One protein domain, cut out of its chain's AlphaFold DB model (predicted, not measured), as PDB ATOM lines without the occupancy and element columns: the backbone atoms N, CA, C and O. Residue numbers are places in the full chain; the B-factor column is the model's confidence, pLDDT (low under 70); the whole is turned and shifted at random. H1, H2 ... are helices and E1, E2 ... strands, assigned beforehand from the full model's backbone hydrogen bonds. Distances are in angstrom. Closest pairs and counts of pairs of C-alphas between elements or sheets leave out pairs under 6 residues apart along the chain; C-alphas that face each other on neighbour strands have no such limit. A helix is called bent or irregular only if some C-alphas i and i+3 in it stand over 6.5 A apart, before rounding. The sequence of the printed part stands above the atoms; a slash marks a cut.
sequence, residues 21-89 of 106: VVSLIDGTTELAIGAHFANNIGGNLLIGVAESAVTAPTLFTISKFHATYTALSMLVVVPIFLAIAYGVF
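AT A GLANCE: This is residues 21 to 89 of the 106 residues of an uncharacterized protein of Calothrix desertica PCC 7102 (UniProt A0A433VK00). What shape does the backbone make? It is an open, elongated frame: the long helices H2 and H3 form two sides with an empty middle between them, the short helix H1 closes one end by meeting the last part of H3, and the small strand pair E1 and E2 lies at the other end. What is it made of? The printed part has 69 residues, with three named helices and two named strands in the order H1, H2, E1, E2, H3; the sheet, E1 beside E2, is parallel, and the class is mostly helix. How large is it? It is loose, with a radius of gyration of the C-alphas of 14.4 A and spans of 39 by 23 by 16 A.

HOW THE PARTS SIT: What does the first helix meet? H1, residues 21 to 26, and H2, residues 30 to 46, touch only at the corner by their tight link, with residues 30 to 32 of H2 alone; the closest C-alphas, of Ser 23 and Ala 32, are 5.6 A apart, and the two run opposite ways at a steep tilt of 60 degrees. H1 also touches H3, residues 67 to 89, with residues 82 to 89 of H3 alone; the closest C-alphas, of Asp 26 and Phe 89, are 5.5 A apart, and they run the same way at a shallow tilt of 22 degrees. H2 and H3 are apart. How do the strands pair? E1, residues 47 to 49, and E2, residues 60 to 62, are parallel neighbours at 33 degrees, with N 48 and O 60 at 2.8 A and N 62 and O 48 at 2.8 A, within hydrogen-bond range. E1 is apart from H1 and H3, and E2 is apart from H1. Are the helix backbones complete? In H1 and H2 every O i to N i+4 pair is within hydrogen-bond range, and in H3 17 of 19 are.

IN THESE COORDINATES: Where do the elements begin and end? H1 begins at C-alpha 21, (-9.818, 56.588, 0.484), and H3 ends at C-alpha 89, (-21.984, 58.213, 0.423). How long are they? From first to last C-alpha H1 is 8.8 A, H2 23.4 A, E1 6.5 A, E2 6.7 A and H3 31.0 A. Is H3 straight? It has a kink of 28 degrees near residue 76; it is neither bent nor irregular, but only just, with C-alphas 75 and 78 at 6.0 A.

THE WHOLE: How far does it reach? The two C-alphas farthest apart, of Gly 27 and Ser 63, are 40.5 A apart, and residues 36 to 41 and 66 to 80 stand free. Is anything cut or long? The printed part has no cut and no long link; E1 to E2 is short, with 10 residues between. Where is confidence low? The mean pLDDT of the printed part is 73.9, and it is under 70 at residues 43 to 44, 47 to 57, 61 to 65, 67 and 89.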
ATOM      1  N   VAL A  21      -9.113  55.379   0.946       77.44
ATOM      2  CA  VAL A  21      -9.818  56.588   0.484       77.44
ATOM      3  C   VAL A  21     -11.335  56.409   0.562       77.44
ATOM      4  O   VAL A  21     -12.029  57.320   1.005       77.44
ATOM      5  N   VAL A  22     -11.852  55.237   0.193       74.62
ATOM      6  CA  VAL A  22     -13.286  54.919   0.298       74.62
ATOM      7  C   VAL A  22     -13.757  54.982   1.749       74.62
ATOM      8  O   VAL A  22     -14.764  55.631   2.023       74.62
ATOM      9  N   SER A  23     -12.998  54.401   2.684       77.62
ATOM     10  CA  SER A  23     -13.326  54.477   4.112       77.62
ATOM     11  C   SER A  23     -13.316  55.910   4.645       77.62
ATOM     12  O   SER A  23     -14.144  56.276   5.477       77.62
ATOM     13  N   LEU A  24     -12.397  56.752   4.158       77.19
ATOM     14  CA  LEU A  24     -12.344  58.170   4.528       77.19
ATOM     15  C   LEU A  24     -13.535  58.970   3.975       77.19
ATOM     16  O   LEU A  24     -13.974  59.916   4.625       77.19
ATOM     17  N   ILE A  25     -14.053  58.613   2.795       73.38
ATOM     18  CA  ILE A  25     -15.217  59.275   2.180       73.38
ATOM     19  C   ILE A  25     -16.515  58.913   2.916       73.38
ATOM     20  O   ILE A  25     -17.341  59.793   3.159       73.38
ATOM     21  N   ASP A  26     -16.683  57.638   3.265       75.56
ATOM     22  CA  ASP A  26     -17.890  57.113   3.919       75.56
ATOM     23  C   ASP A  26     -17.879  57.304   5.450       75.56
ATOM     24  O   ASP A  26     -18.914  57.254   6.115       75.56
ATOM     25  N   GLY A  27     -16.705  57.566   6.034       72.44
ATOM     26  CA  GLY A  27     -16.521  57.703   7.482       72.44
ATOM     27  C   GLY A  27     -16.580  56.372   8.240       72.44
ATOM     28  O   GLY A  27     -16.530  56.371   9.470       72.44
ATOM     29  N   THR A  28     -16.672  55.247   7.525       77.31
ATOM     30  CA  THR A  28     -16.697  53.884   8.070       77.31
ATOM     31  C   THR A  28     -15.801  52.959   7.249       77.31
ATOM     32  O   THR A  28     -15.425  53.270   6.123       77.31
ATOM     33  N   THR A  29     -15.461  51.790   7.790       77.06
ATOM     34  CA  THR A  29     -14.722  50.751   7.050       77.06
ATOM     35  C   THR A  29     -15.643  49.813   6.261       77.06
ATOM     36  O   THR A  29     -15.162  48.995   5.477       77.06
ATOM     37  N   GLU A  30     -16.959  49.895   6.467       78.12
ATOM     38  CA  GLU A  30     -17.932  48.903   5.996       78.12
ATOM     39  C   GLU A  30     -18.066  48.922   4.471       78.12
ATOM     40  O   GLU A  30     -17.998  47.867   3.835       78.12
ATOM     41  N   LEU A  31     -18.154  50.116   3.870       78.69
ATOM     42  CA  LEU A  31     -18.223  50.275   2.416       78.69
ATOM     43  C   LEU A  31     -16.960  49.747   1.721       78.69
ATOM     44  O   LEU A  31     -17.047  49.084   0.686       78.69
ATOM     45  N   ALA A  32     -15.785  49.998   2.301       76.81
ATOM     46  CA  ALA A  32     -14.517  49.528   1.754       76.81
ATOM     47  C   ALA A  32     -14.389  47.996   1.820       76.81
ATOM     48  O   ALA A  32     -13.980  47.370   0.841       76.81
ATOM     49  N   ILE A  33     -14.791  47.382   2.939       81.19
ATOM     50  CA  ILE A  33     -14.798  45.920   3.097       81.19
ATOM     51  C   ILE A  33     -15.798  45.280   2.127       81.19
ATOM     52  O   ILE A  33     -15.445  44.336   1.415       81.19
ATOM     53  N   GLY A  34     -17.024  45.805   2.058       79.12
ATOM     54  CA  GLY A  34     -18.071  45.289   1.176       79.12
ATOM     55  C   GLY A  34     -17.689  45.382  -0.302       79.12
ATOM     56  O   GLY A  34     -17.840  44.410  -1.043       79.12
ATOM     57  N   ALA A  35     -17.122  46.511  -0.727       78.44
ATOM     58  CA  ALA A  35     -16.676  46.700  -2.103       78.44
ATOM     59  C   ALA A  35     -15.460  45.821  -2.456       78.44
ATOM     60  O   ALA A  35     -15.418  45.254  -3.549       78.44
ATOM     61  N   HIS A  36     -14.513  45.626  -1.531       78.56
ATOM     62  CA  HIS A  36     -13.404  44.691  -1.736       78.56
ATOM     63  C   HIS A  36     -13.890  43.243  -1.875       78.56
ATOM     64  O   HIS A  36     -13.471  42.519  -2.781       78.56
ATOM     65  N   PHE A  37     -14.813  42.828  -1.007       81.06
ATOM     66  CA  PHE A  37     -15.433  41.509  -1.060       81.06
ATOM     67  C   PHE A  37     -16.196  41.291  -2.374       81.06
ATOM     68  O   PHE A  37     -15.975  40.287  -3.055       81.06
ATOM     69  N   ALA A  38     -17.023  42.257  -2.782       79.62
ATOM     70  CA  ALA A  38     -17.753  42.215  -4.046       79.62
ATOM     71  C   ALA A  38     -16.809  42.145  -5.256       79.62
ATOM     72  O   ALA A  38     -17.055  41.368  -6.176       79.62
ATOM     73  N   ASN A  39     -15.700  42.892  -5.237       77.88
ATOM     74  CA  ASN A  39     -14.680  42.835  -6.284       77.88
ATOM     75  C   ASN A  39     -14.045  41.439  -6.393       77.88
ATOM     76  O   ASN A  39     -13.885  40.919  -7.496       77.88
ATOM     77  N   ASN A  40     -13.715  40.808  -5.263       74.00
ATOM     78  CA  ASN A  40     -13.118  39.471  -5.259       74.00
ATOM     79  C   ASN A  40     -14.097  38.380  -5.719       74.00
ATOM     80  O   ASN A  40     -13.700  37.486  -6.466       74.00
ATOM     81  N   ILE A  41     -15.372  38.444  -5.319       77.88
ATOM     82  CA  ILE A  41     -16.390  37.490  -5.791       77.88
ATOM     83  C   ILE A  41     -16.707  37.716  -7.265       77.88
ATOM     84  O   ILE A  41     -16.711  36.762  -8.040       77.88
ATOM     85  N   GLY A  42     -16.945  38.966  -7.664       72.75
ATOM     86  CA  GLY A  42     -17.244  39.319  -9.046       72.75
ATOM     87  C   GLY A  42     -16.119  38.898  -9.986       72.75
ATOM     88  O   GLY A  42     -16.384  38.255 -10.996       72.75
ATOM     89  N   GLY A  43     -14.862  39.163  -9.619       69.81
ATOM     90  CA  GLY A  43     -13.704  38.712 -10.388       69.81
ATOM     91  C   GLY A  43     -13.665  37.193 -10.559       69.81
ATOM     92  O   GLY A  43     -13.583  36.714 -11.686       69.81
ATOM     93  N   ASN A  44     -13.797  36.440  -9.462       69.38
ATOM     94  CA  ASN A  44     -13.694  34.976  -9.486       69.38
ATOM     95  C   ASN A  44     -14.897  34.262 -10.117       69.38
ATOM     96  O   ASN A  44     -14.738  33.137 -10.577       69.38
ATOM     97  N   LEU A  45     -16.091  34.865 -10.122       72.50
ATOM     98  CA  LEU A  45     -17.303  34.257 -10.686       72.50
ATOM     99  C   LEU A  45     -17.556  34.690 -12.133       72.50
ATOM    100  O   LEU A  45     -18.066  33.916 -12.940       72.50
ATOM    101  N   LEU A  46     -17.237  35.935 -12.483       72.94
ATOM    102  CA  LEU A  46     -17.508  36.448 -13.824       72.94
ATOM    103  C   LEU A  46     -16.394  36.084 -14.799       72.94
ATOM    104  O   LEU A  46     -16.688  35.864 -15.971       72.94
ATOM    105  N   ILE A  47     -15.141  36.026 -14.341       68.69
ATOM    106  CA  ILE A  47     -13.979  35.953 -15.224       68.69
ATOM    107  C   ILE A  47     -13.045  34.814 -14.811       68.69
ATOM    108  O   ILE A  47     -12.287  34.916 -13.849       68.69
ATOM    109  N   GLY A  48     -13.039  33.746 -15.604       66.94
ATOM    110  CA  GLY A  48     -12.051  32.677 -15.523       66.94
ATOM    111  C   GLY A  48     -10.876  32.964 -16.448       66.94
ATOM    112  O   GLY A  48     -11.053  33.244 -17.633       66.94
ATOM    113  N   VAL A  49      -9.655  32.869 -15.934       63.03
ATOM    114  CA  VAL A  49      -8.440  32.864 -16.763       63.03
ATOM    115  C   VAL A  49      -7.998  31.414 -16.926       63.03
ATOM    116  O   VAL A  49      -7.982  30.678 -15.943       63.03
ATOM    117  N   ALA A  50      -7.640  30.997 -18.145       58.22
ATOM    118  CA  ALA A  50      -7.282  29.604 -18.449       58.22
ATOM    119  C   ALA A  50      -6.137  29.030 -17.578       58.22
ATOM    120  O   ALA A  50      -6.067  27.822 -17.386       58.22
ATOM    121  N   GLU A  51      -5.284  29.890 -17.012       62.22
ATOM    122  CA  GLU A  51      -4.197  29.536 -16.082       62.22
ATOM    123  C   GLU A  51      -4.443  30.045 -14.644       62.22
ATOM    124  O   GLU A  51      -3.507  30.256 -13.875       62.22
ATOM    125  N   SER A  52      -5.697  30.312 -14.265       63.69
ATOM    126  CA  SER A  52      -6.027  30.786 -12.917       63.69
ATOM    127  C   SER A  52      -5.721  29.722 -11.858       63.69
ATOM    128  O   SER A  52      -6.090  28.560 -12.009       63.69
ATOM    129  N   ALA A  53      -5.121  30.139 -10.737       61.16
ATOM    130  CA  ALA A  53      -4.925  29.289  -9.558       61.16
ATOM    131  C   ALA A  53      -6.253  28.884  -8.889       61.16
ATOM    132  O   ALA A  53      -6.300  27.919  -8.128       61.16
ATOM    133  N   VAL A  54      -7.332  29.623  -9.166       60.81
ATOM    134  CA  VAL A  54      -8.682  29.331  -8.681       60.81
ATOM    135  C   VAL A  54      -9.489  28.723  -9.824       60.81
ATOM    136  O   VAL A  54      -9.917  29.425 -10.741       60.81
ATOM    137  N   THR A  55      -9.716  27.413  -9.754       61.94
ATOM    138  CA  THR A  55     -10.614  26.664 -10.645       61.94
ATOM    139  C   THR A  55     -12.046  26.729 -10.117       61.94
ATOM    140  O   THR A  55     -12.546  25.775  -9.523       61.94
ATOM    141  N   ALA A  56     -12.696  27.878 -10.295       66.94
ATOM    142  CA  ALA A  56     -14.130  28.036 -10.065       66.94
ATOM    143  C   ALA A  56     -14.877  28.107 -11.411       66.94
ATOM    144  O   ALA A  56     -14.316  28.616 -12.387       66.94
ATOM    145  N   PRO A  57     -16.128  27.613 -11.503       65.19
ATOM    146  CA  PRO A  57     -16.973  27.856 -12.667       65.19
ATOM    147  C   PRO A  57     -17.158  29.364 -12.853       65.19
ATOM    148  O   PRO A  57     -17.550  30.054 -11.914       65.19
ATOM    149  N   THR A  58     -16.879  29.865 -14.055       75.06
ATOM    150  CA  THR A  58     -16.979  31.295 -14.372       75.06
ATOM    151  C   THR A  58     -17.930  31.537 -15.536       75.06
ATOM    152  O   THR A  58     -18.115  30.656 -16.376       75.06
ATOM    153  N   LEU A  59     -18.559  32.714 -15.579       73.44
ATOM    154  CA  LEU A  59     -19.493  33.064 -16.658       73.44
ATOM    155  C   LEU A  59     -18.785  33.352 -17.989       73.44
ATOM    156  O   LEU A  59     -19.342  33.069 -19.049       73.44
ATOM    157  N   PHE A  60     -17.567  33.894 -17.945       76.69
ATOM    158  CA  PHE A  60     -16.757  34.195 -19.122       76.69
ATOM    159  C   PHE A  60     -15.323  33.704 -18.934       76.69
ATOM    160  O   PHE A  60     -14.724  33.913 -17.881       76.69
ATOM    161  N   THR A  61     -14.740  33.127 -19.986       69.62
ATOM    162  CA  THR A  61     -13.352  32.647 -19.975       69.62
ATOM    163  C   THR A  61     -12.481  33.497 -20.886       69.62
ATOM    164  O   THR A  61     -12.782  33.660 -22.069       69.62
ATOM    165  N   ILE A  62     -11.364  34.001 -20.362       69.94
ATOM    166  CA  ILE A  62     -10.358  34.722 -21.145       69.94
ATOM    167  C   ILE A  62      -9.172  33.792 -21.414       69.94
ATOM    168  O   ILE A  62      -8.543  33.278 -20.489       69.94
ATOM    169  N   SER A  63      -8.847  33.596 -22.695       67.69
ATOM    170  CA  SER A  63      -7.739  32.730 -23.127       67.69
ATOM    171  C   SER A  63      -6.358  33.276 -22.741       67.69
ATOM    172  O   SER A  63      -5.451  32.493 -22.479       67.69
ATOM    173  N   LYS A  64      -6.185  34.604 -22.696       67.75
ATOM    174  CA  LYS A  64      -4.933  35.257 -22.293       67.75
ATOM    175  C   LYS A  64      -5.216  36.461 -21.414       67.75
ATOM    176  O   LYS A  64      -5.993  37.340 -21.784       67.75
ATOM    177  N   PHE A  65      -4.551  36.522 -20.266       67.62
ATOM    178  CA  PHE A  65      -4.603  37.688 -19.395       67.62
ATOM    179  C   PHE A  65      -3.658  38.778 -19.913       67.62
ATOM    180  O   PHE A  65      -2.440  38.608 -19.935       67.62
ATOM    181  N   HIS A  66      -4.214  39.920 -20.318       73.00
ATOM    182  CA  HIS A  66      -3.439  41.082 -20.747       73.00
ATOM    183  C   HIS A  66      -3.314  42.085 -19.596       73.00
ATOM    184  O   HIS A  66      -4.162  42.960 -19.430       73.00
ATOM    185  N   ALA A  67      -2.228  41.997 -18.823       68.38
ATOM    186  CA  ALA A  67      -2.003  42.853 -17.651       68.38
ATOM    187  C   ALA A  67      -2.090  44.361 -17.964       68.38
ATOM    188  O   ALA A  67      -2.642  45.124 -17.176       68.38
ATOM    189  N   THR A  68      -1.605  44.786 -19.136       74.06
ATOM    190  CA  THR A  68      -1.677  46.185 -19.586       74.06
ATOM    191  C   THR A  68      -3.115  46.651 -19.796       74.06
ATOM    192  O   THR A  68      -3.458  47.765 -19.414       74.06
ATOM    193  N   TYR A  69      -3.970  45.799 -20.364       71.75
ATOM    194  CA  TYR A  69      -5.381  46.120 -20.570       71.75
ATOM    195  C   TYR A  69      -6.109  46.275 -19.230       71.75
ATOM    196  O   TYR A  69      -6.840  47.244 -19.029       71.75
ATOM    197  N   THR A  70      -5.846  45.375 -18.280       73.38
ATOM    198  CA  THR A  70      -6.393  45.467 -16.920       73.38
ATOM    199  C   THR A  70      -5.921  46.741 -16.218       73.38
ATOM    200  O   THR A  70      -6.736  47.453 -15.640       73.38
ATOM    201  N   ALA A  71      -4.633  47.082 -16.315       70.69
ATOM    202  CA  ALA A  71      -4.085  48.301 -15.718       70.69
ATOM    203  C   ALA A  71      -4.718  49.578 -16.303       70.69
ATOM    204  O   ALA A  71      -5.105  50.472 -15.550       70.69
ATOM    205  N   LEU A  72      -4.888  49.642 -17.630       78.94
ATOM    206  CA  LEU A  72      -5.574  50.755 -18.297       78.94
ATOM    207  C   LEU A  72      -7.054  50.834 -17.906       78.94
ATOM    208  O   LEU A  72      -7.572  51.924 -17.683       78.94
ATOM    209  N   SER A  73      -7.722  49.688 -17.765       77.50
ATOM    210  CA  SER A  73      -9.118  49.631 -17.320       77.50
ATOM    211  C   SER A  73      -9.272  50.172 -15.895       77.50
ATOM    212  O   SER A  73     -10.193  50.941 -15.625       77.50
ATOM    213  N   MET A  74      -8.339  49.850 -14.993       74.88
ATOM    214  CA  MET A  74      -8.349  50.357 -13.613       74.88
ATOM    215  C   MET A  74      -8.193  51.879 -13.540       74.88
ATOM    216  O   MET A  74      -8.797  52.503 -12.669       74.88
ATOM    217  N   LEU A  75      -7.475  52.492 -14.488       80.12
ATOM    218  CA  LEU A  75      -7.357  53.951 -14.582       80.12
ATOM    219  C   LEU A  75      -8.707  54.638 -14.847       80.12
ATOM    220  O   LEU A  75      -8.867  55.806 -14.512       80.12
ATOM    221  N   VAL A  76      -9.678  53.921 -15.419       82.44
ATOM    222  CA  VAL A  76     -11.030  54.423 -15.707       82.44
ATOM    223  C   VAL A  76     -12.026  53.995 -14.629       82.44
ATOM    224  O   VAL A  76     -12.817  54.807 -14.154       82.44
ATOM    225  N   VAL A  77     -11.978  52.733 -14.196       78.62
ATOM    226  CA  VAL A  77     -12.933  52.177 -13.222       78.62
ATOM    227  C   VAL A  77     -12.783  52.825 -11.844       78.62
ATOM    228  O   VAL A  77     -13.789  53.179 -11.231       78.62
ATOM    229  N   VAL A  78     -11.550  53.033 -11.368       78.38
ATOM    230  CA  VAL A  78     -11.287  53.631 -10.048       78.38
ATOM    231  C   VAL A  78     -11.863  55.049  -9.914       78.38
ATOM    232  O   VAL A  78     -12.603  55.279  -8.956       78.38
ATOM    233  N   PRO A  79     -11.603  56.011 -10.824       80.44
ATOM    234  CA  PRO A  79     -12.170  57.352 -10.685       80.44
ATOM    235  C   PRO A  79     -13.694  57.372 -10.822       80.44
ATOM    236  O   PRO A  79     -14.340  58.135 -10.106       80.44
ATOM    237  N   ILE A  80     -14.284  56.523 -11.672       85.25
ATOM    238  CA  ILE A  80     -15.749  56.393 -11.765       85.25
ATOM    239  C   ILE A  80     -16.320  55.910 -10.432       85.25
ATOM    240  O   ILE A  80     -17.252  56.513  -9.900       85.25
ATOM    241  N   PHE A  81     -15.740  54.850  -9.867       81.00
ATOM    242  CA  PHE A  81     -16.164  54.313  -8.582       81.00
ATOM    243  C   PHE A  81     -16.041  55.356  -7.465       81.00
ATOM    244  O   PHE A  81     -16.985  55.538  -6.704       81.00
ATOM    245  N   LEU A  82     -14.930  56.097  -7.404       77.81
ATOM    246  CA  LEU A  82     -14.742  57.169  -6.424       77.81
ATOM    247  C   LEU A  82     -15.740  58.318  -6.612       77.81
ATOM    248  O   LEU A  82     -16.247  58.841  -5.622       77.81
ATOM    249  N   ALA A  83     -16.059  58.699  -7.851       82.12
ATOM    250  CA  ALA A  83     -17.059  59.728  -8.129       82.12
ATOM    251  C   ALA A  83     -18.458  59.301  -7.655       82.12
ATOM    252  O   ALA A  83     -19.167  60.097  -7.036       82.12
ATOM    253  N   ILE A  84     -18.833  58.039  -7.885       81.31
ATOM    254  CA  ILE A  84     -20.087  57.464  -7.378       81.31
ATOM    255  C   ILE A  84     -20.060  57.416  -5.851       81.31
ATOM    256  O   ILE A  84     -21.000  57.886  -5.213       81.31
ATOM    257  N   ALA A  85     -18.977  56.904  -5.260       77.88
ATOM    258  CA  ALA A  85     -18.839  56.791  -3.815       77.88
ATOM    259  C   ALA A  85     -18.972  58.161  -3.136       77.88
ATOM    260  O   ALA A  85     -19.728  58.322  -2.182       77.88
ATOM    261  N   TYR A  86     -18.318  59.180  -3.690       77.94
ATOM    262  CA  TYR A  86     -18.413  60.552  -3.206       77.94
ATOM    263  C   TYR A  86     -19.795  61.182  -3.442       77.94
ATOM    264  O   TYR A  86     -20.271  61.947  -2.611       77.94
ATOM    265  N   GLY A  87     -20.463  60.885  -4.556       77.38
ATOM    266  CA  GLY A  87     -21.806  61.404  -4.826       77.38
ATOM    267  C   GLY A  87     -22.888  60.794  -3.928       77.38
ATOM    268  O   GLY A  87     -23.805  61.500  -3.515       77.38
ATOM    269  N   VAL A  88     -22.776  59.500  -3.623       77.62
ATOM    270  CA  VAL A  88     -23.810  58.722  -2.921       77.62
ATOM    271  C   VAL A  88     -23.578  58.672  -1.410       77.62
ATOM    272  O   VAL A  88     -24.534  58.794  -0.649       77.62
ATOM    273  N   PHE A  89     -22.326  58.523  -0.971       69.38
ATOM    274  CA  PHE A  89     -21.984  58.213   0.423       69.38
ATOM    275  C   PHE A  89     -21.268  59.342   1.163       69.38
ATOM    276  O   PHE A  89     -20.914  59.182   2.327       69.38
TER     277      PHE A  89